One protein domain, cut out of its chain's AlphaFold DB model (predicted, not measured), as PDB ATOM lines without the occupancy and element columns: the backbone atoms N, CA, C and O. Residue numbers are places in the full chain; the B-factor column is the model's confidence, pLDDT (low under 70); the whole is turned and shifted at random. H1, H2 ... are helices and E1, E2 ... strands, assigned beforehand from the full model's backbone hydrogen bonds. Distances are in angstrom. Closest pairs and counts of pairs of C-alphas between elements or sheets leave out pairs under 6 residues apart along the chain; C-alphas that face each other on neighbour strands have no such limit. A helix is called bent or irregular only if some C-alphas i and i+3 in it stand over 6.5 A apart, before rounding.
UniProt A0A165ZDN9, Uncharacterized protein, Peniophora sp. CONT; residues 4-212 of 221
ATOM      1  N   VAL A   4      62.349  21.898 184.911       67.12
ATOM      2  CA  VAL A   4      61.044  22.423 185.365       67.12
ATOM      3  C   VAL A   4      59.878  21.443 185.211       67.12
ATOM      4  O   VAL A   4      58.821  21.646 185.809       67.12
ATOM      5  N   ARG A   5      60.062  20.369 184.434       84.81
ATOM      6  CA  ARG A   5      59.065  19.308 184.268       84.81
ATOM      7  C   ARG A   5      59.307  18.099 185.164       84.81
ATOM      8  O   ARG A   5      58.427  17.263 185.293       84.81
ATOM      9  N   SER A   6      60.457  17.994 185.828       88.94
ATOM     10  CA  SER A   6      60.783  16.829 186.655       88.94
ATOM     11  C   SER A   6      59.895  16.736 187.903       88.94
ATOM     12  O   SER A   6      59.967  17.593 188.783       88.94
ATOM     13  N   CYS A   7      59.137  15.640 188.034       90.25
ATOM     14  CA  CYS A   7      58.318  15.343 189.216       90.25
ATOM     15  C   CYS A   7      59.148  15.321 190.513       90.25
ATOM     16  O   CYS A   7      58.734  15.850 191.546       90.25
ATOM     17  N   LYS A   8      60.371  14.776 190.447       89.88
ATOM     18  CA  LYS A   8      61.303  14.685 191.582       89.88
ATOM     19  C   LYS A   8      61.835  16.054 191.984       89.88
ATOM     20  O   LYS A   8      61.862  16.353 193.177       89.88
ATOM     21  N   LEU A   9      62.233  16.885 191.014       89.19
ATOM     22  CA  LEU A   9      62.705  18.240 191.308       89.19
ATOM     23  C   LEU A   9      61.569  19.100 191.865       89.19
ATOM     24  O   LEU A   9      61.742  19.705 192.917       89.19
ATOM     25  N   ALA A  10      60.403  19.098 191.211       91.44
ATOM     26  CA  ALA A  10      59.224  19.839 191.652       91.44
ATOM     27  C   ALA A  10      58.840  19.473 193.091       91.44
ATOM     28  O   ALA A  10      58.707  20.348 193.943       91.44
ATOM     29  N   THR A  11      58.753  18.174 193.387       93.56
ATOM     30  CA  THR A  11      58.448  17.681 194.735       93.56
ATOM     31  C   THR A  11      59.521  18.092 195.742       93.56
ATOM     32  O   THR A  11      59.189  18.543 196.833       93.56
ATOM     33  N   SER A  12      60.806  17.993 195.384       92.75
ATOM     34  CA  SER A  12      61.903  18.401 196.273       92.75
ATOM     35  C   SER A  12      61.833  19.892 196.610       92.75
ATOM     36  O   SER A  12      61.939  20.251 197.778       92.75
ATOM     37  N   LEU A  13      61.600  20.753 195.615       91.81
ATOM     38  CA  LEU A  13      61.466  22.199 195.816       91.81
ATOM     39  C   LEU A  13      60.271  22.535 196.710       91.81
ATOM     40  O   LEU A  13      60.423  23.265 197.684       91.81
ATOM     41  N   LEU A  14      59.104  21.947 196.434       93.88
ATOM     42  CA  LEU A  14      57.908  22.145 197.255       93.88
ATOM     43  C   LEU A  14      58.146  21.733 198.711       93.88
ATOM     44  O   LEU A  14      57.777  22.469 199.622       93.88
ATOM     45  N   LEU A  15      58.805  20.594 198.940       95.06
ATOM     46  CA  LEU A  15      59.135  20.144 200.291       95.06
ATOM     47  C   LEU A  15      60.121  21.085 200.984       95.06
ATOM     48  O   LEU A  15      59.943  21.365 202.165       95.06
ATOM     49  N   LEU A  16      61.122  21.616 200.280       93.56
ATOM     50  CA  LEU A  16      62.043  22.620 200.832       93.56
ATOM     51  C   LEU A  16      61.321  23.920 201.214       93.56
ATOM     52  O   LEU A  16      61.609  24.494 202.268       93.56
ATOM     53  N   PHE A  17      60.356  24.350 200.397       92.88
ATOM     54  CA  PHE A  17      59.551  25.542 200.662       92.88
ATOM     55  C   PHE A  17      58.677  25.407 201.903       92.88
ATOM     56  O   PHE A  17      58.572  26.347 202.677       92.88
ATOM     57  N   VAL A  18      58.081  24.241 202.138       94.62
ATOM     58  CA  VAL A  18      57.157  24.052 203.269       94.62
ATOM     59  C   VAL A  18      57.837  23.546 204.546       94.62
ATOM     60  O   VAL A  18      57.254  23.618 205.629       94.62
ATOM     61  N   SER A  19      59.071  23.042 204.451       95.12
ATOM     62  CA  SER A  19      59.798  22.478 205.596       95.12
ATOM     63  C   SER A  19      60.251  23.551 206.582       95.12
ATOM     64  O   SER A  19      60.876  24.517 206.157       95.12
ATOM     65  N   PRO A  20      60.101  23.357 207.899       93.19
ATOM     66  CA  PRO A  20      60.871  24.125 208.876       93.19
ATOM     67  C   PRO A  20      62.367  23.770 208.792       93.19
ATOM     68  O   PRO A  20      62.726  22.694 208.302       93.19
ATOM     69  N   ASP A  21      63.248  24.626 209.324       89.56
ATOM     70  CA  ASP A  21      64.713  24.442 209.253       89.56
ATOM     71  C   ASP A  21      65.181  23.064 209.720       89.56
ATOM     72  O   ASP A  21      65.968  22.397 209.049       89.56
ATOM     73  N   ARG A  22      64.613  22.579 210.827       92.12
ATOM     74  CA  ARG A  22      64.939  21.263 211.393       92.12
ATOM     75  C   ARG A  22      64.662  20.087 210.444       92.12
ATOM     76  O   ARG A  22      65.243  19.021 210.627       92.12
ATOM     77  N   LEU A  23      63.777  20.254 209.454       93.06
ATOM     78  CA  LEU A  23      63.412  19.218 208.479       93.06
ATOM     79  C   LEU A  23      64.033  19.443 207.092       93.06
ATOM     80  O   LEU A  23      63.984  18.535 206.265       93.06
ATOM     81  N   LEU A  24      64.682  20.588 206.838       90.75
ATOM     82  CA  LEU A  24      65.275  20.905 205.533       90.75
ATOM     83  C   LEU A  24      66.230  19.822 205.033       90.75
ATOM     84  O   LEU A  24      66.132  19.383 203.889       90.75
ATOM     85  N   GLY A  25      67.123  19.344 205.904       89.50
ATOM     86  CA  GLY A  25      68.069  18.290 205.547       89.50
ATOM     87  C   GLY A  25      67.379  16.976 205.172       89.50
ATOM     88  O   GLY A  25      67.834  16.282 204.265       89.50
ATOM     89  N   GLN A  26      66.268  16.627 205.829       91.81
ATOM     90  CA  GLN A  26      65.488  15.439 205.480       91.81
ATOM     91  C   GLN A  26      64.796  15.616 204.124       91.81
ATOM     92  O   GLN A  26      64.906  14.733 203.273       91.81
ATOM     93  N   SER A  27      64.152  16.761 203.905       92.06
ATOM     94  CA  SER A  27      63.445  17.088 202.664       92.06
ATOM     95  C   SER A  27      64.379  17.145 201.457       92.06
ATOM     96  O   SER A  27      64.062  16.577 200.414       92.06
ATOM     97  N   LEU A  28      65.571  17.732 201.619       88.75
ATOM     98  CA  LEU A  28      66.599  17.770 200.577       88.75
ATOM     99  C   LEU A  28      67.085  16.363 200.206       88.75
ATOM    100  O   LEU A  28      67.288  16.055 199.032       88.75
ATOM    101  N   ARG A  29      67.277  15.493 201.206       88.94
ATOM    102  CA  ARG A  29      67.724  14.117 200.971       88.94
ATOM    103  C   ARG A  29      66.649  13.278 200.298       88.94
ATOM    104  O   ARG A  29      66.990  12.513 199.407       88.94
ATOM    105  N   TRP A  30      65.380  13.425 200.676       88.81
ATOM    106  CA  TRP A  30      64.309  12.451 200.424       88.81
ATOM    107  C   TRP A  30      64.159  11.955 198.971       88.81
ATOM    108  O   TRP A  30      63.905  10.766 198.769       88.81
ATOM    109  N   LEU A  31      64.368  12.817 197.967       84.19
ATOM    110  CA  LEU A  31      64.349  12.451 196.536       84.19
ATOM    111  C   LEU A  31      65.676  12.714 195.805       84.19
ATOM    112  O   LEU A  31      65.744  12.606 194.577       84.19
ATOM    113  N   SER A  32      66.745  13.025 196.534       83.25
ATOM    114  CA  SER A  32      68.050  13.304 195.943       83.25
ATOM    115  C   SER A  32      68.858  12.025 195.751       83.25
ATOM    116  O   SER A  32      69.209  11.341 196.711       83.25
ATOM    117  N   ARG A  33      69.217  11.720 194.496       79.00
ATOM    118  CA  ARG A  33      70.166  10.637 194.185       79.00
ATOM    119  C   ARG A  33      71.543  10.923 194.780       79.00
ATOM    120  O   ARG A  33      72.130  10.039 195.390       79.00
ATOM    121  N   ALA A  34      72.026  12.156 194.617       71.06
ATOM    122  CA  ALA A  34      73.345  12.580 195.083       71.06
ATOM    123  C   ALA A  34      73.481  12.491 196.608       71.06
ATOM    124  O   ALA A  34      74.571  12.265 197.119       71.06
ATOM    125  N   LEU A  35      72.365  12.619 197.329       74.94
ATOM    126  CA  LEU A  35      72.325  12.483 198.782       74.94
ATOM    127  C   LEU A  35      71.774  11.123 199.245       74.94
ATOM    128  O   LEU A  35      71.356  10.989 200.395       74.94
ATOM    129  N   GLY A  36      71.740  10.129 198.350       71.50
ATOM    130  CA  GLY A  36      71.390   8.743 198.665       71.50
ATOM    131  C   GLY A  36      69.932   8.500 199.058       71.50
ATOM    132  O   GLY A  36      69.626   7.463 199.639       71.50
ATOM    133  N   GLY A  37      69.020   9.434 198.783       75.25
ATOM    134  CA  GLY A  37      67.634   9.325 199.233       75.25
ATOM    135  C   GLY A  37      66.686   8.614 198.278       75.25
ATOM    136  O   GLY A  37      65.614   8.205 198.718       75.25
ATOM    137  N   LEU A  38      67.048   8.404 197.007       83.69
ATOM    138  CA  LEU A  38      66.202   7.611 196.106       83.69
ATOM    139  C   LEU A  38      66.044   6.168 196.625       83.69
ATOM    140  O   LEU A  38      67.016   5.581 197.098       83.69
ATOM    141  N   PRO A  39      64.838   5.575 196.536       85.44
ATOM    142  CA  PRO A  39      64.640   4.182 196.912       85.44
ATOM    143  C   PRO A  39      65.515   3.253 196.073       85.44
ATOM    144  O   PRO A  39      65.590   3.378 194.854       85.44
ATOM    145  N   THR A  40      66.130   2.287 196.745       87.94
ATOM    146  CA  THR A  40      66.837   1.156 196.140       87.94
ATOM    147  C   THR A  40      66.006  -0.116 196.274       87.94
ATOM    148  O   THR A  40      65.092  -0.188 197.103       87.94
ATOM    149  N   ILE A  41      66.363  -1.159 195.522       89.25
ATOM    150  CA  ILE A  41      65.735  -2.478 195.678       89.25
ATOM    151  C   ILE A  41      65.870  -3.007 197.115       89.25
ATOM    152  O   ILE A  41      64.917  -3.547 197.667       89.25
ATOM    153  N   ALA A  42      67.006  -2.748 197.775       87.44
ATOM    154  CA  ALA A  42      67.230  -3.130 199.165       87.44
ATOM    155  C   ALA A  42      66.290  -2.393 200.131       87.44
ATOM    156  O   ALA A  42      65.858  -2.982 201.119       87.44
ATOM    157  N   ASN A  43      65.946  -1.126 199.851       87.12
ATOM    158  CA  ASN A  43      64.934  -0.416 200.633       87.12
ATOM    159  C   ASN A  43      63.573  -1.094 200.473       87.12
ATOM    160  O   ASN A  43      62.985  -1.486 201.472       87.12
ATOM    161  N   VAL A  44      63.124  -1.300 199.233       90.12
ATOM    162  CA  VAL A  44      61.815  -1.906 198.940       90.12
ATOM    163  C   VAL A  44      61.668  -3.301 199.551       90.12
ATOM    164  O   VAL A  44      60.601  -3.646 200.048       90.12
ATOM    165  N   SER A  45      62.726  -4.113 199.538       88.19
ATOM    166  CA  SER A  45      62.702  -5.453 200.134       88.19
ATOM    167  C   SER A  45      62.640  -5.443 201.663       88.19
ATOM    168  O   SER A  45      62.209  -6.431 202.251       88.19
ATOM    169  N   ARG A  46      63.097  -4.367 202.316       90.56
ATOM    170  CA  ARG A  46      63.194  -4.270 203.783       90.56
ATOM    171  C   ARG A  46      62.076  -3.453 204.413       90.56
ATOM    172  O   ARG A  46      61.856  -3.582 205.612       90.56
ATOM    173  N   THR A  47      61.398  -2.603 203.646       90.19
ATOM    174  CA  THR A  47      60.340  -1.738 204.166       90.19
ATOM    175  C   THR A  47      59.030  -1.935 203.408       90.19
ATOM    176  O   THR A  47      59.013  -1.926 202.173       90.19
ATOM    177  N   PRO A  48      57.902  -2.096 204.124       92.31
ATOM    178  CA  PRO A  48      56.604  -2.183 203.477       92.31
ATOM    179  C   PRO A  48      56.284  -0.876 202.745       92.31
ATOM    180  O   PRO A  48      56.786   0.194 203.095       92.31
ATOM    181  N   SER A  49      55.429  -0.974 201.728       95.31
ATOM    182  CA  SER A  49      54.869   0.210 201.077       95.31
ATOM    183  C   SER A  49      54.093   1.034 202.103       95.31
ATOM    184  O   SER A  49      53.316   0.484 202.883       95.31
ATOM    185  N   ALA A  50      54.297   2.347 202.097       96.06
ATOM    186  CA  ALA A  50      53.587   3.262 202.974       96.06
ATOM    187  C   ALA A  50      52.092   3.324 202.625       96.06
ATOM    188  O   ALA A  50      51.710   3.290 201.454       96.06
ATOM    189  N   ASP A  51      51.261   3.485 203.655       96.44
ATOM    190  CA  ASP A  51      49.835   3.769 203.512       96.44
ATOM    191  C   ASP A  51      49.612   5.286 203.424       96.44
ATOM    192  O   ASP A  51      49.494   5.997 204.430       96.44
ATOM    193  N   ALA A  52      49.594   5.787 202.188       97.00
ATOM    194  CA  ALA A  52      49.412   7.205 201.915       97.00
ATOM    195  C   ALA A  52      47.996   7.706 202.246       97.00
ATOM    196  O   ALA A  52      47.844   8.874 202.606       97.00
ATOM    197  N   LEU A  53      46.973   6.843 202.188       98.25
ATOM    198  CA  LEU A  53      45.616   7.216 202.592       98.25
ATOM    199  C   LEU A  53      45.565   7.456 204.103       98.25
ATOM    200  O   LEU A  53      45.062   8.484 204.542       98.25
ATOM    201  N   SER A  54      46.166   6.575 204.903       98.25
ATOM    202  CA  SER A  54      46.263   6.793 206.350       98.25
ATOM    203  C   SER A  54      47.050   8.062 206.707       98.25
ATOM    204  O   SER A  54      46.674   8.764 207.647       98.25
ATOM    205  N   ALA A  55      48.112   8.393 205.962       98.38
ATOM    206  CA  ALA A  55      48.831   9.664 206.123       98.38
ATOM    207  C   ALA A  55      47.937  10.876 205.827       98.38
ATOM    208  O   ALA A  55      47.889  11.823 206.615       98.38
ATOM    209  N   TYR A  56      47.153  10.807 204.750       98.69
ATOM    210  CA  TYR A  56      46.154  11.822 204.434       98.69
ATOM    211  C   TYR A  56      45.103  11.973 205.537       98.69
ATOM    212  O   TYR A  56      44.828  13.092 205.957       98.69
ATOM    213  N   MET A  57      44.562  10.874 206.073       98.62
ATOM    214  CA  MET A  57      43.562  10.937 207.147       98.62
ATOM    215  C   MET A  57      44.118  11.580 208.423       98.62
ATOM    216  O   MET A  57      43.412  12.338 209.091       98.62
ATOM    217  N   ARG A  58      45.395  11.340 208.752       98.50
ATOM    218  CA  ARG A  58      46.071  12.045 209.854       98.50
ATOM    219  C   ARG A  58      46.192  13.540 209.577       98.50
ATOM    220  O   ARG A  58      45.861  14.338 210.450       98.50
ATOM    221  N   ALA A  59      46.630  13.915 208.377       98.62
ATOM    222  CA  ALA A  59      46.752  15.309 207.960       98.62
ATOM    223  C   ALA A  59      45.394  16.037 207.976       98.62
ATOM    224  O   ALA A  59      45.286  17.130 208.527       98.62
ATOM    225  N   ARG A  60      44.341  15.389 207.462       98.56
ATOM    226  CA  ARG A  60      42.955  15.870 207.496       98.56
ATOM    227  C   ARG A  60      42.496  16.128 208.930       98.56
ATOM    228  O   ARG A  60      42.007  17.213 209.222       98.56
ATOM    229  N   LYS A  61      42.728  15.178 209.841       98.44
ATOM    230  CA  LYS A  61      42.380  15.345 211.258       98.44
ATOM    231  C   LYS A  61      43.085  16.552 211.889       98.44
ATOM    232  O   LYS A  61      42.473  17.247 212.691       98.44
ATOM    233  N   ARG A  62      44.353  16.816 211.546       98.19
ATOM    234  CA  ARG A  62      45.079  18.010 212.028       98.19
ATOM    235  C   ARG A  62      44.482  19.299 211.466       98.19
ATOM    236  O   ARG A  62      44.301  20.247 212.220       98.19
ATOM    237  N   ALA A  63      44.121  19.312 210.186       98.25
ATOM    238  CA  ALA A  63      43.446  20.451 209.575       98.25
ATOM    239  C   ALA A  63      42.102  20.757 210.257       98.25
ATOM    240  O   ALA A  63      41.843  21.904 210.608       98.25
ATOM    241  N   GLU A  64      41.279  19.735 210.505       98.12
ATOM    242  CA  GLU A  64      39.955  19.890 211.124       98.12
ATOM    243  C   GLU A  64      40.035  20.239 212.619       98.12
ATOM    244  O   GLU A  64      39.275  21.079 213.093       98.12
ATOM    245  N   ALA A  65      40.944  19.610 213.375       97.81
ATOM    246  CA  ALA A  65      40.994  19.752 214.833       97.81
ATOM    247  C   ALA A  65      41.917  20.876 215.325       97.81
ATOM    248  O   ALA A  65      41.666  21.443 216.385       97.81
ATOM    249  N   LEU A  66      43.003  21.158 214.601       97.50
ATOM    250  CA  LEU A  66      44.060  22.079 215.035       97.50
ATOM    251  C   LEU A  66      44.184  23.311 214.131       97.50
ATOM    252  O   LEU A  66      44.935  24.226 214.454       97.50
ATOM    253  N   GLY A  67      43.480  23.350 212.996       97.31
ATOM    254  CA  GLY A  67      43.625  24.439 212.031       97.31
ATOM    255  C   GLY A  67      44.964  24.420 211.278       97.31
ATOM    256  O   GLY A  67      45.328  25.404 210.638       97.31
ATOM    257  N   GLU A  68      45.715  23.322 211.351       97.44
ATOM    258  CA  GLU A  68      47.074  23.240 210.815       97.44
ATOM    259  C   GLU A  68      47.107  22.807 209.345       97.44
ATOM    260  O   GLU A  68      46.281  22.021 208.878       97.44
ATOM    261  N   THR A  69      48.138  23.252 208.626       98.12
ATOM    262  CA  THR A  69      48.445  22.745 207.283       98.12
ATOM    263  C   THR A  69      49.521  21.667 207.359       98.12
ATOM    264  O   THR A  69      50.545  21.854 208.003       98.12
ATOM    265  N   THR A  70      49.322  20.538 206.686       98.56
ATOM    266  CA  THR A  70      50.311  19.457 206.571       98.56
ATOM    267  C   THR A  70      50.678  19.253 205.107       98.56
ATOM    268  O   THR A  70      49.795  19.127 204.258       98.56
ATOM    269  N   ALA A  71      51.975  19.183 204.811       98.38
ATOM    270  CA  ALA A  71      52.461  18.764 203.503       98.38
ATOM    271  C   ALA A  71      52.836  17.277 203.524       98.38
ATOM    272  O   ALA A  71      53.581  16.825 204.393       98.38
ATOM    273  N   LEU A  72      52.337  16.520 202.550       98.44
ATOM    274  CA  LEU A  72      52.667  15.114 202.347       98.44
ATOM    275  C   LEU A  72      53.429  14.984 201.033       98.44
ATOM    276  O   LEU A  72      52.836  15.069 199.959       98.44
ATOM    277  N   GLY A  73      54.737  14.766 201.109       97.69
ATOM    278  CA  GLY A  73      55.501  14.299 199.962       97.69
ATOM    279  C   GLY A  73      55.162  12.838 199.712       97.69
ATOM    280  O   GLY A  73      55.409  12.002 200.577       97.69
ATOM    281  N   VAL A  74      54.636  12.508 198.537       97.56
ATOM    282  CA  VAL A  74      54.343  11.129 198.128       97.56
ATOM    283  C   VAL A  74      55.252  10.751 196.970       97.56
ATOM    284  O   VAL A  74      55.371  11.490 195.996       97.56
ATOM    285  N   ASN A  75      55.917   9.603 197.074       95.25
ATOM    286  CA  ASN A  75      56.694   9.036 195.982       95.25
ATOM    287  C   ASN A  75      56.267   7.585 195.751       95.25
ATOM    288  O   ASN A  75      56.420   6.730 196.622       95.25
ATOM    289  N   LEU A  76      55.709   7.347 194.568       93.88
ATOM    290  CA  LEU A  76      55.347   6.043 194.034       93.88
ATOM    291  C   LEU A  76      56.441   5.613 193.065       93.88
ATOM    292  O   LEU A  76      56.823   6.381 192.185       93.88
ATOM    293  N   VAL A  77      56.948   4.396 193.228       91.12
ATOM    294  CA  VAL A  77      57.958   3.808 192.347       91.12
ATOM    295  C   VAL A  77      57.537   2.397 191.988       91.12
ATOM    296  O   VAL A  77      57.160   1.618 192.860       91.12
ATOM    297  N   ASP A  78      57.613   2.062 190.711       90.38
ATOM    298  CA  ASP A  78      57.509   0.689 190.255       90.38
ATOM    299  C   ASP A  78      58.790  -0.077 190.609       90.38
ATOM    300  O   ASP A  78      59.909   0.294 190.251       90.38
ATOM    301  N   VAL A  79      58.632  -1.161 191.362       89.50
ATOM    302  CA  VAL A  79      59.764  -1.939 191.865       89.50
ATOM    303  C   VAL A  79      60.552  -2.576 190.723       89.50
ATOM    304  O   VAL A  79      61.762  -2.766 190.853       89.50
ATOM    305  N   GLU A  80      59.906  -2.870 189.594       86.00
ATOM    306  CA  GLU A  80      60.605  -3.443 188.446       86.00
ATOM    307  C   GLU A  80      61.628  -2.472 187.841       86.00
ATOM    308  O   GLU A  80      62.675  -2.936 187.388       86.00
ATOM    309  N   THR A  81      61.416  -1.146 187.924       81.19
ATOM    310  CA  THR A  81      62.448  -0.170 187.520       81.19
ATOM    311  C   THR A  81      63.724  -0.363 188.336       81.19
ATOM    312  O   THR A  81      64.831  -0.313 187.807       81.19
ATOM    313  N   LEU A  82      63.569  -0.578 189.646       83.38
ATOM    314  CA  LEU A  82      64.686  -0.693 190.582       83.38
ATOM    315  C   LEU A  82      65.420  -2.028 190.442       83.38
ATOM    316  O   LEU A  82      66.615  -2.091 190.713       83.38
ATOM    317  N   ALA A  83      64.708  -3.085 190.051       82.50
ATOM    318  CA  ALA A  83      65.276  -4.417 189.879       82.50
ATOM    319  C   ALA A  83      65.998  -4.592 188.532       82.50
ATOM    320  O   ALA A  83      66.976  -5.331 188.468       82.50
ATOM    321  N   ARG A  84      65.515  -3.937 187.465       76.19
ATOM    322  CA  ARG A  84      65.979  -4.154 186.081       76.19
ATOM    323  C   ARG A  84      66.779  -3.000 185.475       76.19
ATOM    324  O   ARG A  84      67.258  -3.134 184.361       76.19
ATOM    325  N   GLY A  85      66.913  -1.871 186.169       65.69
ATOM    326  CA  GLY A  85      67.758  -0.754 185.727       65.69
ATOM    327  C   GLY A  85      67.097   0.252 184.777       65.69
ATOM    328  O   GLY A  85      67.683   1.296 184.536       65.69
ATOM    329  N   GLY A  86      65.867   0.017 184.305       68.44
ATOM    330  CA  GLY A  86      65.084   1.001 183.531       68.44
ATOM    331  C   GLY A  86      65.540   1.235 182.082       68.44
ATOM    332  O   GLY A  86      64.963   2.073 181.387       68.44
ATOM    333  N   ASP A  87      66.543   0.497 181.606       73.38
ATOM    334  CA  ASP A  87      67.088   0.693 180.260       73.38
ATOM    335  C   ASP A  87      66.229   0.032 179.172       73.38
ATOM    336  O   ASP A  87      66.038   0.632 178.116       73.38
ATOM    337  N   ASP A  88      65.604  -1.111 179.462       80.81
ATOM    338  CA  ASP A  88      64.858  -1.899 178.465       80.81
ATOM    339  C   ASP A  88      63.342  -1.636 178.443       80.81
ATOM    340  O   ASP A  88      62.650  -2.049 177.512       80.81
ATOM    341  N   PHE A  89      62.804  -0.971 179.470       82.06
ATOM    342  CA  PHE A  89      61.361  -0.808 179.658       82.06
ATOM    343  C   PHE A  89      60.997   0.597 180.121       82.06
ATOM    344  O   PHE A  89      61.697   1.190 180.943       82.06
ATOM    345  N   GLU A  90      59.833   1.069 179.681       83.81
ATOM    346  CA  GLU A  90      59.141   2.163 180.347       83.81
ATOM    347  C   GLU A  90      58.567   1.681 181.673       83.81
ATOM    348  O   GLU A  90      58.000   0.589 181.784       83.81
ATOM    349  N   SER A  91      58.710   2.501 182.703       78.12
ATOM    350  CA  SER A  91      58.251   2.187 184.049       78.12
ATOM    351  C   SER A  91      57.878   3.465 184.784       78.12
ATOM    352  O   SER A  91      58.292   4.560 184.399       78.12
ATOM    353  N   PHE A  92      57.082   3.349 185.846       78.38
ATOM    354  CA  PHE A  92      56.498   4.523 186.489       78.38
ATOM    355  C   PHE A  92      57.111   4.809 187.838       78.38
ATOM    356  O   PHE A  92      57.002   4.033 188.786       78.38
ATOM    357  N   ALA A  93      57.666   6.007 187.941       85.94
ATOM    358  CA  ALA A  93      57.945   6.640 189.208       85.94
ATOM    359  C   ALA A  93      57.346   8.041 189.185       85.94
ATOM    360  O   ALA A  93      57.723   8.861 188.351       85.94
ATOM    361  N   HIS A  94      56.445   8.328 190.118       91.62
ATOM    362  CA  HIS A  94      55.826   9.641 190.232       91.62
ATOM    363  C   HIS A  94      55.993  10.184 191.639       91.62
ATOM    364  O   HIS A  94      55.896   9.449 192.622       91.62
ATOM    365  N   SER A  95      56.301  11.472 191.728       94.12
ATOM    366  CA  SER A  95      56.439  12.169 193.005       94.12
ATOM    367  C   SER A  95      55.596  13.427 192.972       94.12
ATOM    368  O   SER A  95      55.601  14.136 191.965       94.12
ATOM    369  N   PHE A  96      54.882  13.684 194.060       96.00
ATOM    370  CA  PHE A  96      54.015  14.844 194.200       96.00
ATOM    371  C   PHE A  96      53.895  15.264 195.665       96.00
ATOM    372  O   PHE A  96      54.290  14.526 196.571       96.00
ATOM    373  N   VAL A  97      53.346  16.455 195.898       97.88
ATOM    374  CA  VAL A  97      53.028  16.958 197.237       97.88
ATOM    375  C   VAL A  97      51.525  17.157 197.366       97.88
ATOM    376  O   VAL A  97      50.914  17.822 196.531       97.88
ATOM    377  N   LEU A  98      50.931  16.628 198.435       98.06
ATOM    378  CA  LEU A  98      49.616  17.065 198.900       98.06
ATOM    379  C   LEU A  98      49.791  18.141 199.964       98.06
ATOM    380  O   LEU A  98      50.518  17.930 200.932       98.06
ATOM    381  N   LEU A  99      49.095  19.261 199.817       98.12
ATOM    382  CA  LEU A  99      48.903  20.230 200.892       98.12
ATOM    383  C   LEU A  99      47.503  20.034 201.450       98.12
ATOM    384  O   LEU A  99      46.533  20.233 200.725       98.12
ATOM    385  N   VAL A 100      47.408  19.639 202.715       98.62
ATOM    386  CA  VAL A 100      46.145  19.418 203.426       98.62
ATOM    387  C   VAL A 100      46.005  20.508 204.475       98.62
ATOM    388  O   VAL A 100      46.849  20.617 205.358       98.62
ATOM    389  N   SER A 101      44.973  21.332 204.357       98.12
ATOM    390  CA  SER A 101      44.749  22.520 205.188       98.12
ATOM    391  C   SER A 101      43.273  22.633 205.582       98.12
ATOM    392  O   SER A 101      42.440  21.941 204.993       98.12
ATOM    393  N   PRO A 102      42.901  23.539 206.503       98.12
ATOM    394  CA  PRO A 102      41.491  23.771 206.835       98.12
ATOM    395  C   PRO A 102      40.643  24.209 205.634       98.12
ATOM    396  O   PRO A 102      39.452  23.926 205.577       98.12
ATOM    397  N   ALA A 103      41.259  24.869 204.645       97.56
ATOM    398  CA  ALA A 103      40.596  25.292 203.413       97.56
ATOM    399  C   ALA A 103      40.374  24.142 202.412       97.56
ATOM    400  O   ALA A 103      39.664  24.323 201.423       97.56
ATOM    401  N   GLY A 104      40.991  22.980 202.643       98.25
ATOM    402  CA  GLY A 104      40.942  21.832 201.750       98.25
ATOM    403  C   GLY A 104      42.316  21.303 201.347       98.25
ATOM    404  O   GLY A 104      43.332  21.565 201.999       98.25
ATOM    405  N   THR A 105      42.322  20.547 200.251       98.38
ATOM    406  CA  THR A 105      43.470  19.795 199.747       98.38
ATOM    407  C   THR A 105      43.896  20.282 198.366       98.38
ATOM    408  O   THR A 105      43.076  20.416 197.457       98.38
ATOM    409  N   ARG A 106      45.201  20.476 198.159       97.75
ATOM    410  CA  ARG A 106      45.801  20.680 196.830       97.75
ATOM    411  C   ARG A 106      46.806  19.588 196.511       97.75
ATOM    412  O   ARG A 106      47.592  19.207 197.373       97.75
ATOM    413  N   VAL A 107      46.806  19.139 195.260       97.56
ATOM    414  CA  VAL A 107      47.809  18.224 194.704       97.56
ATOM    415  C   VAL A 107      48.733  19.039 193.812       97.56
ATOM    416  O   VAL A 107      48.273  19.641 192.845       97.56
ATOM    417  N   LEU A 108      50.017  19.072 194.153       96.38
ATOM    418  CA  LEU A 108      51.046  19.808 193.428       96.38
ATOM    419  C   LEU A 108      52.051  18.828 192.835       96.38
ATOM    420  O   LEU A 108      52.680  18.049 193.557       96.38
ATOM    421  N   GLN A 109      52.190  18.858 191.514       94.19
ATOM    422  CA  GLN A 109      52.952  17.854 190.782       94.19
ATOM    423  C   GLN A 109      53.476  18.352 189.438       94.19
ATOM    424  O   GLN A 109      53.036  19.359 188.900       94.19
ATOM    425  N   ALA A 110      54.426  17.603 188.893       93.00
ATOM    426  CA  ALA A 110      54.903  17.681 187.514       93.00
ATOM    427  C   ALA A 110      55.106  16.241 187.032       93.00
ATOM    428  O   ALA A 110      55.254  15.370 187.885       93.00
ATOM    429  N   TRP A 111      55.125  15.959 185.729       85.62
ATOM    430  CA  TRP A 111      55.135  14.563 185.245       85.62
ATOM    431  C   TRP A 111      56.440  14.098 184.577       85.62
ATOM    432  O   TRP A 111      56.708  12.905 184.501       85.62
ATOM    433  N   GLY A 112      57.326  15.012 184.191       79.62
ATOM    434  CA  GLY A 112      58.632  14.693 183.608       79.62
ATOM    435  C   GLY A 112      58.754  15.114 182.148       79.62
ATOM    436  O   GLY A 112      58.033  15.990 181.679       79.62
ATOM    437  N   GLU A 113      59.697  14.492 181.441       71.81
ATOM    438  CA  GLU A 113      60.114  14.826 180.069       71.81
ATOM    439  C   GLU A 113      58.953  15.065 179.097       71.81
ATOM    440  O   GLU A 113      58.980  15.995 178.288       71.81
ATOM    441  N   HIS A 114      57.907  14.258 179.233       75.00
ATOM    442  CA  HIS A 114      56.810  14.149 178.284       75.00
ATOM    443  C   HIS A 114      55.484  14.740 178.786       75.00
ATOM    444  O   HIS A 114      54.461  14.570 178.130       75.00
ATOM    445  N   GLY A 115      55.475  15.416 179.938       81.31
ATOM    446  CA  GLY A 115      54.245  15.958 180.521       81.31
ATOM    447  C   GLY A 115      54.344  17.421 180.918       81.31
ATOM    448  O   GLY A 115      55.153  18.184 180.390       81.31
ATOM    449  N   TYR A 116      53.493  17.808 181.862       89.88
ATOM    450  CA  TYR A 116      53.401  19.178 182.342       89.88
ATOM    451  C   TYR A 116      54.452  19.496 183.413       89.88
ATOM    452  O   TYR A 116      54.886  18.650 184.205       89.88
ATOM    453  N   SER A 117      54.846  20.763 183.434       92.38
ATOM    454  CA  SER A 117      55.628  21.405 184.483       92.38
ATOM    455  C   SER A 117      54.788  21.684 185.724       92.38
ATOM    456  O   SER A 117      53.558  21.734 185.672       92.38
ATOM    457  N   LEU A 118      55.462  21.946 186.847       92.19
ATOM    458  CA  LEU A 118      54.780  22.353 188.079       92.19
ATOM    459  C   LEU A 118      53.942  23.628 187.875       92.19
ATOM    460  O   LEU A 118      52.855  23.750 188.429       92.19
ATOM    461  N   LEU A 119      54.423  24.571 187.058       91.25
ATOM    462  CA  LEU A 119      53.705  25.815 186.789       91.25
ATOM    463  C   LEU A 119      52.429  25.580 185.971       91.25
ATOM    464  O   LEU A 119      51.395  26.175 186.267       91.25
ATOM    465  N   GLU A 120      52.491  24.703 184.967       93.62
ATOM    466  CA  GLU A 120      51.312  24.279 184.201       93.62
ATOM    467  C   GLU A 120      50.307  23.558 185.110       93.62
ATOM    468  O   GLU A 120      49.121  23.875 185.063       93.62
ATOM    469  N   ASN A 121      50.773  22.683 186.013       94.12
ATOM    470  CA  ASN A 121      49.910  22.040 187.004       94.12
ATOM    471  C   ASN A 121      49.203  23.065 187.899       94.12
ATOM    472  O   ASN A 121      47.981  23.027 187.991       94.12
ATOM    473  N   ILE A 122      49.939  24.014 188.490       93.19
ATOM    474  CA  ILE A 122      49.381  25.054 189.376       93.19
ATOM    475  C   ILE A 122      48.292  25.887 188.682       93.19
ATOM    476  O   ILE A 122      47.353  26.333 189.338       93.19
ATOM    477  N   ARG A 123      48.420  26.107 187.370       92.88
ATOM    478  CA  ARG A 123      47.461  26.879 186.563       92.88
ATOM    479  C   ARG A 123      46.279  26.052 186.053       92.88
ATOM    480  O   ARG A 123      45.325  26.631 185.545       92.88
ATOM    481  N   SER A 124      46.348  24.729 186.155       92.50
ATOM    482  CA  SER A 124      45.301  23.809 185.706       92.50
ATOM    483  C   SER A 124      44.269  23.520 186.801       92.50
ATOM    484  O   SER A 124      44.544  23.680 187.994       92.50
ATOM    485  N   ASP A 125      43.101  23.005 186.405       92.12
ATOM    486  CA  ASP A 125      42.077  22.534 187.349       92.12
ATOM    487  C   ASP A 125      42.597  21.394 188.248       92.12
ATOM    488  O   ASP A 125      42.190  21.244 189.399       92.12
ATOM    489  N   SER A 126      43.597  20.641 187.786       90.00
ATOM    490  CA  SER A 126      44.214  19.535 188.520       90.00
ATOM    491  C   SER A 126      44.866  19.964 189.837       90.00
ATOM    492  O   SER A 126      44.929  19.161 190.771       90.00
ATOM    493  N   ALA A 127      45.309  21.218 189.967       94.12
ATOM    494  CA  ALA A 127      45.864  21.766 191.209       94.12
ATOM    495  C   ALA A 127      44.857  22.600 192.022       94.12
ATOM    496  O   ALA A 127      45.244  23.226 193.018       94.12
ATOM    497  N   ARG A 128      43.571  22.617 191.634       96.00
ATOM    498  CA  ARG A 128      42.540  23.371 192.355       96.00
ATOM    499  C   ARG A 128      42.468  22.962 193.822       96.00
ATOM    500  O   ARG A 128      42.784  21.827 194.196       96.00
ATOM    501  N   MET A 129      41.993  23.895 194.647       97.38
ATOM    502  CA  MET A 129      41.613  23.579 196.019       97.38
ATOM    503  C   MET A 129      40.412  22.630 195.985       97.38
ATOM    504  O   MET A 129      39.345  22.988 195.493       97.38
ATOM    505  N   ARG A 130      40.618  21.410 196.465       97.88
ATOM    506  CA  ARG A 130      39.586  20.394 196.661       97.88
ATOM    507  C   ARG A 130      39.078  20.486 198.085       97.88
ATOM    508  O   ARG A 130      39.850  20.796 198.989       97.88
ATOM    509  N   SER A 131      37.819  20.152 198.316       98.50
ATOM    510  CA  SER A 131      37.351  19.872 199.671       98.50
ATOM    511  C   SER A 131      38.167  18.735 200.304       98.50
ATOM    512  O   SER A 131      38.780  17.912 199.615       98.50
ATOM    513  N   LEU A 132      38.163  18.652 201.637       98.44
ATOM    514  CA  LEU A 132      38.813  17.546 202.347       98.44
ATOM    515  C   LEU A 132      38.223  16.179 201.957       98.44
ATOM    516  O   LEU A 132      38.947  15.182 201.951       98.44
ATOM    517  N   GLN A 133      36.941  16.143 201.583       98.38
ATOM    518  CA  GLN A 133      36.268  14.938 201.106       98.38
ATOM    519  C   GLN A 133      36.765  14.517 199.717       98.38
ATOM    520  O   GLN A 133      37.174  13.376 199.534       98.38
ATOM    521  N   GLU A 134      36.826  15.446 198.760       98.19
ATOM    522  CA  GLU A 134      37.396  15.177 197.432       98.19
ATOM    523  C   GLU A 134      38.872  14.747 197.515       98.19
ATOM    524  O   GLU A 134      39.328  13.902 196.745       98.19
ATOM    525  N   GLY A 135      39.641  15.305 198.458       98.00
ATOM    526  CA  GLY A 135      41.016  14.862 198.699       98.00
ATOM    527  C   GLY A 135      41.100  13.435 199.259       98.00
ATOM    528  O   GLY A 135      42.022  12.699 198.909       98.00
ATOM    529  N   GLU A 136      40.128  13.001 200.065       98.44
ATOM    530  CA  GLU A 136      40.049  11.609 200.524       98.44
ATOM    531  C   GLU A 136      39.751  10.660 199.360       98.44
ATOM    532  O   GLU A 136      40.402   9.625 199.224       98.44
ATOM    533  N   GLU A 137      38.804  11.023 198.495       98.19
ATOM    534  CA  GLU A 137      38.471  10.258 197.289       98.19
ATOM    535  C   GLU A 137      39.680  10.124 196.359       98.19
ATOM    536  O   GLU A 137      39.998   9.016 195.919       98.19
ATOM    537  N   TYR A 138      40.423  11.216 196.152       97.69
ATOM    538  CA  TYR A 138      41.691  11.195 195.421       97.69
ATOM    539  C   TYR A 138      42.674  10.183 196.030       97.69
ATOM    540  O   TYR A 138      43.265   9.368 195.320       97.69
ATOM    541  N   MET A 139      42.820  10.175 197.358       98.19
ATOM    542  CA  MET A 139      43.731   9.255 198.041       98.19
ATOM    543  C   MET A 139      43.245   7.805 198.068       98.19
ATOM    544  O   MET A 139      44.075   6.895 198.101       98.19
ATOM    545  N   ARG A 140      41.933   7.560 197.996       98.44
ATOM    546  CA  ARG A 140      41.369   6.215 197.792       98.44
ATOM    547  C   ARG A 140      41.684   5.692 196.394       98.44
ATOM    548  O   ARG A 140      42.106   4.542 196.268       98.44
ATOM    549  N   ASP A 141      41.554   6.530 195.366       97.94
ATOM    550  CA  ASP A 141      41.947   6.174 193.998       97.94
ATOM    551  C   ASP A 141      43.464   5.929 193.906       97.94
ATOM    552  O   ASP A 141      43.896   4.948 193.292       97.94
ATOM    553  N   PHE A 142      44.281   6.734 194.595       97.69
ATOM    554  CA  PHE A 142      45.725   6.507 194.695       97.69
ATOM    555  C   PHE A 142      46.060   5.196 195.421       97.69
ATOM    556  O   PHE A 142      46.878   4.411 194.937       97.69
ATOM    557  N   ALA A 143      45.411   4.915 196.555       97.50
ATOM    558  CA  ALA A 143      45.589   3.662 197.283       97.50
ATOM    559  C   ALA A 143      45.224   2.459 196.402       97.50
ATOM    560  O   ALA A 143      45.989   1.493 196.328       97.50
ATOM    561  N   ARG A 144      44.120   2.558 195.646       96.94
ATOM    562  CA  ARG A 144      43.732   1.554 194.652       96.94
ATOM    563  C   ARG A 144      44.842   1.354 193.624       96.94
ATOM    564  O   ARG A 144      45.318   0.227 193.520       96.94
ATOM    565  N   LEU A 145      45.308   2.412 192.954       95.62
ATOM    566  CA  LEU A 145      46.418   2.340 191.993       95.62
ATOM    567  C   LEU A 145      47.651   1.651 192.602       95.62
ATOM    568  O   LEU A 145      48.205   0.735 192.001       95.62
ATOM    569  N   SER A 146      48.052   2.047 193.813       95.06
ATOM    570  CA  SER A 146      49.242   1.514 194.491       95.06
ATOM    571  C   SER A 146      49.133   0.035 194.890       95.06
ATOM    572  O   SER A 146      50.148  -0.630 195.094       95.06
ATOM    573  N   SER A 147      47.914  -0.500 194.984       94.69
ATOM    574  CA  SER A 147      47.670  -1.913 195.300       94.69
ATOM    575  C   SER A 147      47.570  -2.809 194.061       94.69
ATOM    576  O   SER A 147      47.677  -4.034 194.182       94.69
ATOM    577  N   MET A 148      47.388  -2.219 192.872       92.94
ATOM    578  CA  MET A 148      47.291  -2.961 191.617       92.94
ATOM    579  C   MET A 148      48.626  -3.614 191.248       92.94
ATOM    580  O   MET A 148      49.708  -3.095 191.527       92.94
ATOM    581  N   LYS A 149      48.541  -4.784 190.610       89.94
ATOM    582  CA  LYS A 149      49.691  -5.586 190.176       89.94
ATOM    583  C   LYS A 149      49.393  -6.221 188.824       89.94
ATOM    584  O   LYS A 149      48.238  -6.521 188.533       89.94
ATOM    585  N   GLY A 150      50.440  -6.511 188.058       89.44
ATOM    586  CA  GLY A 150      50.329  -7.220 186.780       89.44
ATOM    587  C   GLY A 150      50.658  -6.327 185.594       89.44
ATOM    588  O   GLY A 150      51.334  -5.317 185.748       89.44
ATOM    589  N   SER A 151      50.239  -6.720 184.399       90.00
ATOM    590  CA  SER A 151      50.545  -5.967 183.182       90.00
ATOM    591  C   SER A 151      49.823  -4.619 183.151       90.00
ATOM    592  O   SER A 151      48.685  -4.502 183.610       90.00
ATOM    593  N   TRP A 152      50.485  -3.600 182.597       90.69
ATOM    594  CA  TRP A 152      49.894  -2.272 182.448       90.69
ATOM    595  C   TRP A 152      48.757  -2.300 181.423       90.69
ATOM    596  O   TRP A 152      48.985  -2.344 180.217       90.69
ATOM    597  N   GLY A 153      47.522  -2.324 181.919       90.94
ATOM    598  CA  GLY A 153      46.311  -2.385 181.104       90.94
ATOM    599  C   GLY A 153      45.445  -1.132 181.221       90.94
ATOM    600  O   GLY A 153      45.786  -0.166 181.905       90.94
ATOM    601  N   LYS A 154      44.267  -1.181 180.587       92.94
ATOM    602  CA  LYS A 154      43.293  -0.075 180.559       92.94
ATOM    603  C   LYS A 154      42.880   0.400 181.955       92.94
ATOM    604  O   LYS A 154      42.733   1.598 182.155       92.94
ATOM    605  N   ASP A 155      42.735  -0.511 182.915       93.19
ATOM    606  CA  ASP A 155      42.278  -0.164 184.266       93.19
ATOM    607  C   ASP A 155      43.326   0.620 185.060       93.19
ATOM    608  O   ASP A 155      42.999   1.639 185.670       93.19
ATOM    609  N   ILE A 156      44.590   0.174 185.015       93.44
ATOM    610  CA  ILE A 156      45.705   0.884 185.656       93.44
ATOM    611  C   ILE A 156      45.857   2.257 185.003       93.44
ATOM    612  O   ILE A 156      45.896   3.270 185.698       93.44
ATOM    613  N   ASN A 157      45.844   2.301 183.668       93.75
ATOM    614  CA  ASN A 157      45.959   3.544 182.915       93.75
ATOM    615  C   ASN A 157      44.814   4.520 183.219       93.75
ATOM    616  O   ASN A 157      45.061   5.698 183.427       93.75
ATOM    617  N   LYS A 158      43.565   4.048 183.319       95.62
ATOM    618  CA  LYS A 158      42.407   4.896 183.643       95.62
ATOM    619  C   LYS A 158      42.534   5.555 185.019       95.62
ATOM    620  O   LYS A 158      42.215   6.735 185.156       95.62
ATOM    621  N   LEU A 159      42.989   4.813 186.033       94.94
ATOM    622  CA  LEU A 159      43.261   5.393 187.354       94.94
ATOM    623  C   LEU A 159      44.439   6.364 187.307       94.94
ATOM    624  O   LEU A 159      44.372   7.429 187.911       94.94
ATOM    625  N   TYR A 160      45.487   6.022 186.560       93.25
ATOM    626  CA  TYR A 160      46.653   6.879 186.386       93.25
ATOM    627  C   TYR A 160      46.292   8.221 185.730       93.25
ATOM    628  O   TYR A 160      46.657   9.270 186.255       93.25
ATOM    629  N   VAL A 161      45.485   8.197 184.662       93.38
ATOM    630  CA  VAL A 161      44.928   9.395 184.013       93.38
ATOM    631  C   VAL A 161      44.153  10.231 185.018       93.38
ATOM    632  O   VAL A 161      44.391  11.422 185.124       93.38
ATOM    633  N   ARG A 162      43.258   9.626 185.803       94.12
ATOM    634  CA  ARG A 162      42.465  10.376 186.786       94.12
ATOM    635  C   ARG A 162      43.326  11.051 187.863       94.12
ATOM    636  O   ARG A 162      42.970  12.119 188.348       94.12
ATOM    637  N   LEU A 163      44.412  10.406 188.284       94.50
ATOM    638  CA  LEU A 163      45.264  10.906 189.365       94.50
ATOM    639  C   LEU A 163      46.267  11.961 188.888       94.50
ATOM    640  O   LEU A 163      46.620  12.865 189.655       94.50
ATOM    641  N   PHE A 164      46.752  11.821 187.656       92.50
ATOM    642  CA  PHE A 164      47.924  12.547 187.173       92.50
ATOM    643  C   PHE A 164      47.713  13.265 185.844       92.50
ATOM    644  O   PHE A 164      48.643  13.933 185.410       92.50
ATOM    645  N   ASP A 165      46.540  13.149 185.221       91.25
ATOM    646  CA  ASP A 165      46.184  13.714 183.912       91.25
ATOM    647  C   ASP A 165      47.130  13.300 182.786       91.25
ATOM    648  O   ASP A 165      47.422  14.066 181.868       91.25
ATOM    649  N   VAL A 166      47.622  12.061 182.859       89.62
ATOM    650  CA  VAL A 166      48.496  11.495 181.834       89.62
ATOM    651  C   VAL A 166      47.997  10.143 181.367       89.62
ATOM    652  O   VAL A 166      47.843   9.210 182.153       89.62
ATOM    653  N   ASP A 167      47.775  10.044 180.060       90.94
ATOM    654  CA  ASP A 167      47.389   8.814 179.383       90.94
ATOM    655  C   ASP A 167      48.612   8.118 178.793       90.94
ATOM    656  O   ASP A 167      49.027   8.389 177.668       90.94
ATOM    657  N   VAL A 168      49.180   7.192 179.560       88.38
ATOM    658  CA  VAL A 168      50.390   6.483 179.140       88.38
ATOM    659  C   VAL A 168      50.132   5.607 177.918       88.38
ATOM    660  O   VAL A 168      50.952   5.562 177.005       88.38
ATOM    661  N   LEU A 169      48.981   4.936 177.856       89.31
ATOM    662  CA  LEU A 169      48.652   4.118 176.689       89.31
ATOM    663  C   LEU A 169      48.587   4.958 175.411       89.31
ATOM    664  O   LEU A 169      48.960   4.456 174.355       89.31
ATOM    665  N   SER A 170      48.158   6.218 175.492       88.62
ATOM    666  CA  SER A 170      48.224   7.148 174.359       88.62
ATOM    667  C   SER A 170      49.659   7.582 174.036       88.62
ATOM    668  O   SER A 170      50.015   7.660 172.864       88.62
ATOM    669  N   LEU A 171      50.520   7.783 175.040       86.56
ATOM    670  CA  LEU A 171      51.934   8.141 174.830       86.56
ATOM    671  C   LEU A 171      52.779   7.027 174.190       86.56
ATOM    672  O   LEU A 171      53.842   7.319 173.645       86.56
ATOM    673  N   MET A 172      52.316   5.777 174.250       84.12
ATOM    674  CA  MET A 172      52.977   4.603 173.667       84.12
ATOM    675  C   MET A 172      52.471   4.204 172.274       84.12
ATOM    676  O   MET A 172      53.013   3.283 171.664       84.12
ATOM    677  N   GLN A 173      51.394   4.820 171.783       84.38
ATOM    678  CA  GLN A 173      50.875   4.535 170.443       84.38
ATOM    679  C   GLN A 173      51.815   5.077 169.356       84.38
ATOM    680  O   GLN A 173      52.680   5.909 169.623       84.38
ATOM    681  N   SER A 174      51.644   4.627 168.109       68.62
ATOM    682  CA  SER A 174      52.417   5.124 166.963       68.62
ATOM    683  C   SER A 174      52.330   6.652 166.852       68.62
ATOM    684  O   SER A 174      51.243   7.196 166.676       68.62
ATOM    685  N   GLY A 175      53.476   7.336 166.941       70.25
ATOM    686  CA  GLY A 175      53.565   8.806 166.970       70.25
ATOM    687  C   GLY A 175      53.593   9.422 168.377       70.25
ATOM    688  O   GLY A 175      53.753  10.634 168.502       70.25
ATOM    689  N   GLY A 176      53.467   8.604 169.423       77.31
ATOM    690  CA  GLY A 176      53.721   8.982 170.809       77.31
ATOM    691  C   GLY A 176      55.215   9.131 171.119       77.31
ATOM    692  O   GLY A 176      56.082   8.793 170.312       77.31
ATOM    693  N   CYS A 177      55.526   9.677 172.293       79.88
ATOM    694  CA  CYS A 177      56.901   9.973 172.704       79.88
ATOM    695  C   CYS A 177      57.597   8.827 173.455       79.88
ATOM    696  O   CYS A 177      58.820   8.858 173.586       79.88
ATOM    697  N   MET A 178      56.854   7.826 173.938       82.69
ATOM    698  CA  MET A 178      57.418   6.680 174.653       82.69
ATOM    699  C   MET A 178      57.776   5.579 173.656       82.69
ATOM    700  O   MET A 178      56.917   5.078 172.935       82.69
ATOM    701  N   THR A 179      59.060   5.218 173.604       81.94
ATOM    702  CA  THR A 179      59.604   4.306 172.578       81.94
ATOM    703  C   THR A 179      59.884   2.901 173.097       81.94
ATOM    704  O   THR A 179      59.989   1.970 172.298       81.94
ATOM    705  N   LYS A 180      59.989   2.717 174.419       84.62
ATOM    706  CA  LYS A 180      60.229   1.404 175.026       84.62
ATOM    707  C   LYS A 180      58.900   0.719 175.381       84.62
ATOM    708  O   LYS A 180      57.887   1.386 175.606       84.62
ATOM    709  N   PRO A 181      58.862  -0.622 175.447       85.06
ATOM    710  CA  PRO A 181      57.683  -1.331 175.932       85.06
ATOM    711  C   PRO A 181      57.451  -1.062 177.423       85.06
ATOM    712  O   PRO A 181      58.397  -0.830 178.176       85.06
ATOM    713  N   MET A 182      56.200  -1.172 177.880       86.62
ATOM    714  CA  MET A 182      55.914  -1.143 179.315       86.62
ATOM    715  C   MET A 182      56.580  -2.307 180.035       86.62
ATOM    716  O   MET A 182      56.625  -3.425 179.514       86.62
ATOM    717  N   VAL A 183      56.974  -2.078 181.288       86.31
ATOM    718  CA  VAL A 183      57.302  -3.161 182.213       86.31
ATOM    719  C   VAL A 183      56.233  -4.267 182.170       86.31
ATOM    720  O   VAL A 183      55.034  -4.002 182.313       86.31
ATOM    721  N   PRO A 184      56.640  -5.538 182.030       83.88
ATOM    722  CA  PRO A 184      55.692  -6.639 181.874       83.88
ATOM    723  C   PRO A 184      54.836  -6.865 183.130       83.88
ATOM    724  O   PRO A 184      53.735  -7.418 183.049       83.88
ATOM    725  N   LYS A 185      55.331  -6.430 184.297       89.06
ATOM    726  CA  LYS A 185      54.670  -6.579 185.593       89.06
ATOM    727  C   LYS A 185      54.827  -5.315 186.435       89.06
ATOM    728  O   LYS A 185      55.795  -5.180 187.162       89.06
ATOM    729  N   PHE A 186      53.839  -4.438 186.410       90.25
ATOM    730  CA  PHE A 186      53.760  -3.313 187.330       90.25
ATOM    731  C   PHE A 186      53.632  -3.796 188.781       90.25
ATOM    732  O   PHE A 186      52.803  -4.664 189.100       90.25
ATOM    733  N   ARG A 187      54.439  -3.210 189.667       91.62
ATOM    734  CA  ARG A 187      54.312  -3.361 191.116       91.62
ATOM    735  C   ARG A 187      54.723  -2.066 191.798       91.62
ATOM    736  O   ARG A 187      55.908  -1.792 191.933       91.62
ATOM    737  N   ALA A 188      53.752  -1.307 192.290       93.12
ATOM    738  CA  ALA A 188      54.042  -0.089 193.030       93.12
ATOM    739  C   ALA A 188      54.635  -0.370 194.420       93.12
ATOM    740  O   ALA A 188      54.273  -1.323 195.112       93.12
ATOM    741  N   TRP A 189      55.513   0.529 194.839       95.00
ATOM    742  CA  TRP A 189      55.934   0.728 196.214       95.00
ATOM    743  C   TRP A 189      55.901   2.226 196.514       95.00
ATOM    744  O   TRP A 189      56.368   3.044 195.719       95.00
ATOM    745  N   VAL A 190      55.308   2.588 197.648       95.94
ATOM    746  CA  VAL A 190      55.050   3.975 198.035       95.94
ATOM    747  C   VAL A 190      55.873   4.336 199.261       95.94
ATOM    748  O   VAL A 190      55.999   3.558 200.204       95.94
ATOM    749  N   ARG A 191      56.380   5.564 199.277       95.25
ATOM    750  CA  ARG A 191      56.919   6.228 200.464       95.25
ATOM    751  C   ARG A 191      56.250   7.581 200.653       95.25
ATOM    752  O   ARG A 191      55.893   8.246 199.680       95.25
ATOM    753  N   VAL A 192      56.122   7.982 201.911       96.88
ATOM    754  CA  VAL A 192      55.526   9.258 202.307       96.88
ATOM    755  C   VAL A 192      56.482   9.991 203.240       96.88
ATOM    756  O   VAL A 192      57.075   9.375 204.126       96.88
ATOM    757  N   LEU A 193      56.643  11.293 203.027       96.75
ATOM    758  CA  LEU A 193      57.264  12.222 203.962       96.75
ATOM    759  C   LEU A 193      56.192  13.188 204.463       96.75
ATOM    760  O   LEU A 193      55.588  13.897 203.662       96.75
ATOM    761  N   GLU A 194      55.969  13.222 205.774       97.44
ATOM    762  CA  GLU A 194      55.016  14.142 206.399       97.44
ATOM    763  C   GLU A 194      55.751  15.343 206.997       97.44
ATOM    764  O   GLU A 194      56.657  15.182 207.815       97.44
ATOM    765  N   ILE A 195      55.337  16.546 206.606       97.56
ATOM    766  CA  ILE A 195      55.758  17.813 207.205       97.56
ATOM    767  C   ILE A 195      54.512  18.416 207.861       97.56
ATOM    768  O   ILE A 195      53.695  19.033 207.168       97.56
ATOM    769  N   PRO A 196      54.312  18.188 209.169       96.25
ATOM    770  CA  PRO A 196      53.189  18.764 209.890       96.25
ATOM    771  C   PRO A 196      53.418  20.255 210.139       96.25
ATOM    772  O   PRO A 196      54.564  20.705 210.191       96.25
ATOM    773  N   ASP A 197      52.320  20.971 210.369       95.38
ATOM    774  CA  ASP A 197      52.315  22.365 210.811       95.38
ATOM    775  C   ASP A 197      53.178  23.294 209.934       95.38
ATOM    776  O   ASP A 197      54.138  23.937 210.362       95.38
ATOM    777  N   VAL A 198      52.864  23.309 208.638       95.81
ATOM    778  CA  VAL A 198      53.495  24.197 207.662       95.81
ATOM    779  C   VAL A 198      53.122  25.638 207.992       95.81
ATOM    780  O   VAL A 198      51.990  26.070 207.776       95.81
ATOM    781  N   GLN A 199      54.109  26.388 208.472       93.81
ATOM    782  CA  GLN A 199      53.967  27.799 208.801       93.81
ATOM    783  C   GLN A 199      54.185  28.674 207.569       93.81
ATOM    784  O   GLN A 199      55.042  28.390 206.729       93.81
ATOM    785  N   ARG A 200      53.468  29.800 207.500       90.00
ATOM    786  CA  ARG A 200      53.660  30.815 206.450       90.00
ATOM    787  C   ARG A 200      55.122  31.275 206.369       90.00
ATOM    788  O   ARG A 200      55.674  31.344 205.274       90.00
ATOM    789  N   ALA A 201      55.766  31.468 207.521       90.44
ATOM    790  CA  ALA A 201      57.177  31.843 207.615       90.44
ATOM    791  C   ALA A 201      58.129  30.837 206.931       90.44
ATOM    792  O   ALA A 201      59.163  31.239 206.400       90.44
ATOM    793  N   ASN A 202      57.779  29.542 206.887       90.12
ATOM    794  CA  ASN A 202      58.586  28.529 206.193       90.12
ATOM    795  C   ASN A 202      58.649  28.809 204.686       90.12
ATOM    796  O   ASN A 202      59.689  28.588 204.070       90.12
ATOM    797  N   VAL A 203      57.545  29.307 204.118       87.75
ATOM    798  CA  VAL A 203      57.416  29.630 202.694       87.75
ATOM    799  C   VAL A 203      58.010  31.007 202.406       87.75
ATOM    800  O   VAL A 203      58.823  31.143 201.497       87.75
ATOM    801  N   GLU A 204      57.652  32.016 203.203       88.19
ATOM    802  CA  GLU A 204      58.055  33.411 202.981       88.19
ATOM    803  C   GLU A 204      59.562  33.632 203.082       88.19
ATOM    804  O   GLU A 204      60.097  34.441 202.339       88.19
ATOM    805  N   ARG A 205      60.298  32.877 203.903       86.19
ATOM    806  CA  ARG A 205      61.767  33.016 203.966       86.19
ATOM    807  C   ARG A 205      62.472  32.796 202.618       86.19
ATOM    808  O   ARG A 205      63.607  33.227 202.445       86.19
ATOM    809  N   TRP A 206      61.826  32.101 201.679       85.50
ATOM    810  CA  TRP A 206      62.358  31.888 200.336       85.50
ATOM    811  C   TRP A 206      62.120  33.081 199.410       85.50
ATOM    812  O   TRP A 206      62.812  33.176 198.398       85.50
ATOM    813  N   SER A 207      61.205  34.002 199.747       81.62
ATOM    814  CA  SER A 207      60.958  35.205 198.944       81.62
ATOM    815  C   SER A 207      62.218  36.054 198.853       81.62
ATOM    816  O   SER A 207      62.629  36.366 197.751       81.62
ATOM    817  N   GLY A 208      62.933  36.275 199.962       78.62
ATOM    818  CA  GLY A 208      64.177  37.052 199.946       78.62
ATOM    819  C   GLY A 208      65.251  36.477 199.011       78.62
ATOM    820  O   GLY A 208      65.993  37.232 198.387       78.62
ATOM    821  N   ILE A 209      65.308  35.148 198.850       81.12
ATOM    822  CA  ILE A 209      66.203  34.500 197.877       81.12
ATOM    823  C   ILE A 209      65.724  34.773 196.447       81.12
ATOM    824  O   ILE A 209      66.535  35.098 195.584       81.12
ATOM    825  N   VAL A 210      64.421  34.644 196.191       80.56
ATOM    826  CA  VAL A 210      63.826  34.912 194.871       80.56
ATOM    827  C   VAL A 210      63.986  36.381 194.481       80.56
ATOM    828  O   VAL A 210      64.387  36.657 193.353       80.56
ATOM    829  N   ASP A 211      63.739  37.299 195.410       81.38
ATOM    830  CA  ASP A 211      63.864  38.742 195.219       81.38
ATOM    831  C   ASP A 211      65.320  39.098 194.888       81.38
ATOM    832  O   ASP A 211      65.589  39.680 193.841       81.38
ATOM    833  N   THR A 212      66.284  38.603 195.679       84.12
ATOM    834  CA  THR A 212      67.727  38.807 195.430       84.12
ATOM    835  C   THR A 212      68.158  38.294 194.053       84.12
ATOM    836  O   THR A 212      68.933  38.944 193.348       84.12
TER     837      THR A 212
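This is residues 4 to 212 of the 221 residues of an uncharacterized protein of Peniophora sp. CONT (UniProt A0A165ZDN9). A twisted sheet of four strands lies between two helical layers, three layers in all: the hairpin of H1 and H2 covers one face, and the long helices H4 and H7, side by side, cover the other. H8 folds back on H7 with the short H9 on it, H3 and H5 pair up near the start of E4, and H10 and H11 trail away past the end of H1. The 209 printed residues hold eleven named helices and four named strands, in the order H1 H2 H3 H4 E1 H5 E2 E3 H6 H7 H8 H9 E4 H10 H11; the antiparallel sheet runs E3 E2 E1 E4, and the class is mixed. The whole is compact, with a radius of gyration of the C-alphas of 17.0 A, and rounded, spanning 47 by 37 by 37 A.

H1, residues 7 to 18, touches H2, residues 21 to 30, with residues 12 to 16 alone, in a helical hairpin at a shallow tilt of 7 degrees; the closest C-alphas, of Leu 15 and Ser 27, are 5.8 A apart. H2 is irregular: C-alphas 22 and 25 are 7.3 A apart. H3, residues 41 to 46, touches H5, residues 79 to 84, closest at the C-alphas of Ile 41 and Leu 82, 5.5 A; both only graze the sheet. E1, residues 70 to 78, is antiparallel to E2, residues 93 to 101 (N 72 and O 98, 2.8 A), and to E4, residues 186 to 195 (N 73 and O 193, 2.8 A). E2 and E3, residues 104 to 109, form a hairpin (N 99 and O 106, 2.9 A). H1 is over E2 and E1 at a height over the sheet of 8.1 A; H4, residues 52 to 66, is over them on the opposite face, also at 8.1 A. H7, residues 132 to 147, touches H4 on the same face, opposite ways at a shallow tilt of 17 degrees; the closest C-alphas, of Leu 53 and Met 139, are 5.3 A apart. H8, residues 154 to 164, forms a helical hairpin with H7 and touches H9, residues 168 to 171, closest at the C-alphas of Asn 157 and Val 168, 6.5 A. H6, residues 118 to 123, only grazes the sheet. H10, residues 200 to 204, touches H1, closest at the C-alphas of Phe 17 and Val 203, 5.0 A; H10 and H11, residues 207 to 212, meet only through their link. Every O i to N i+4 pair is within hydrogen-bond range except in H2, 4 of 6; H9 is too short for one.

H1 begins at C-alpha 7 (58.318, 15.343, 189.216), and H11 ends at C-alpha 212 (67.727, 38.807, 195.430). First to last C-alpha, H4 measures 20.5 A, H7 22.5 A, E1 25.9 A, E2 26.1 A and E4 29.1 A.

The C-alphas farthest apart, of Leu 66 and Ser 174, are 51.7 A apart. The printed part has no cut; the link from H9 to E4, residues 172 to 185, is long. Mean pLDDT of the printed part is 90.6; residues 4, 85 to 86 and 174 are under 70.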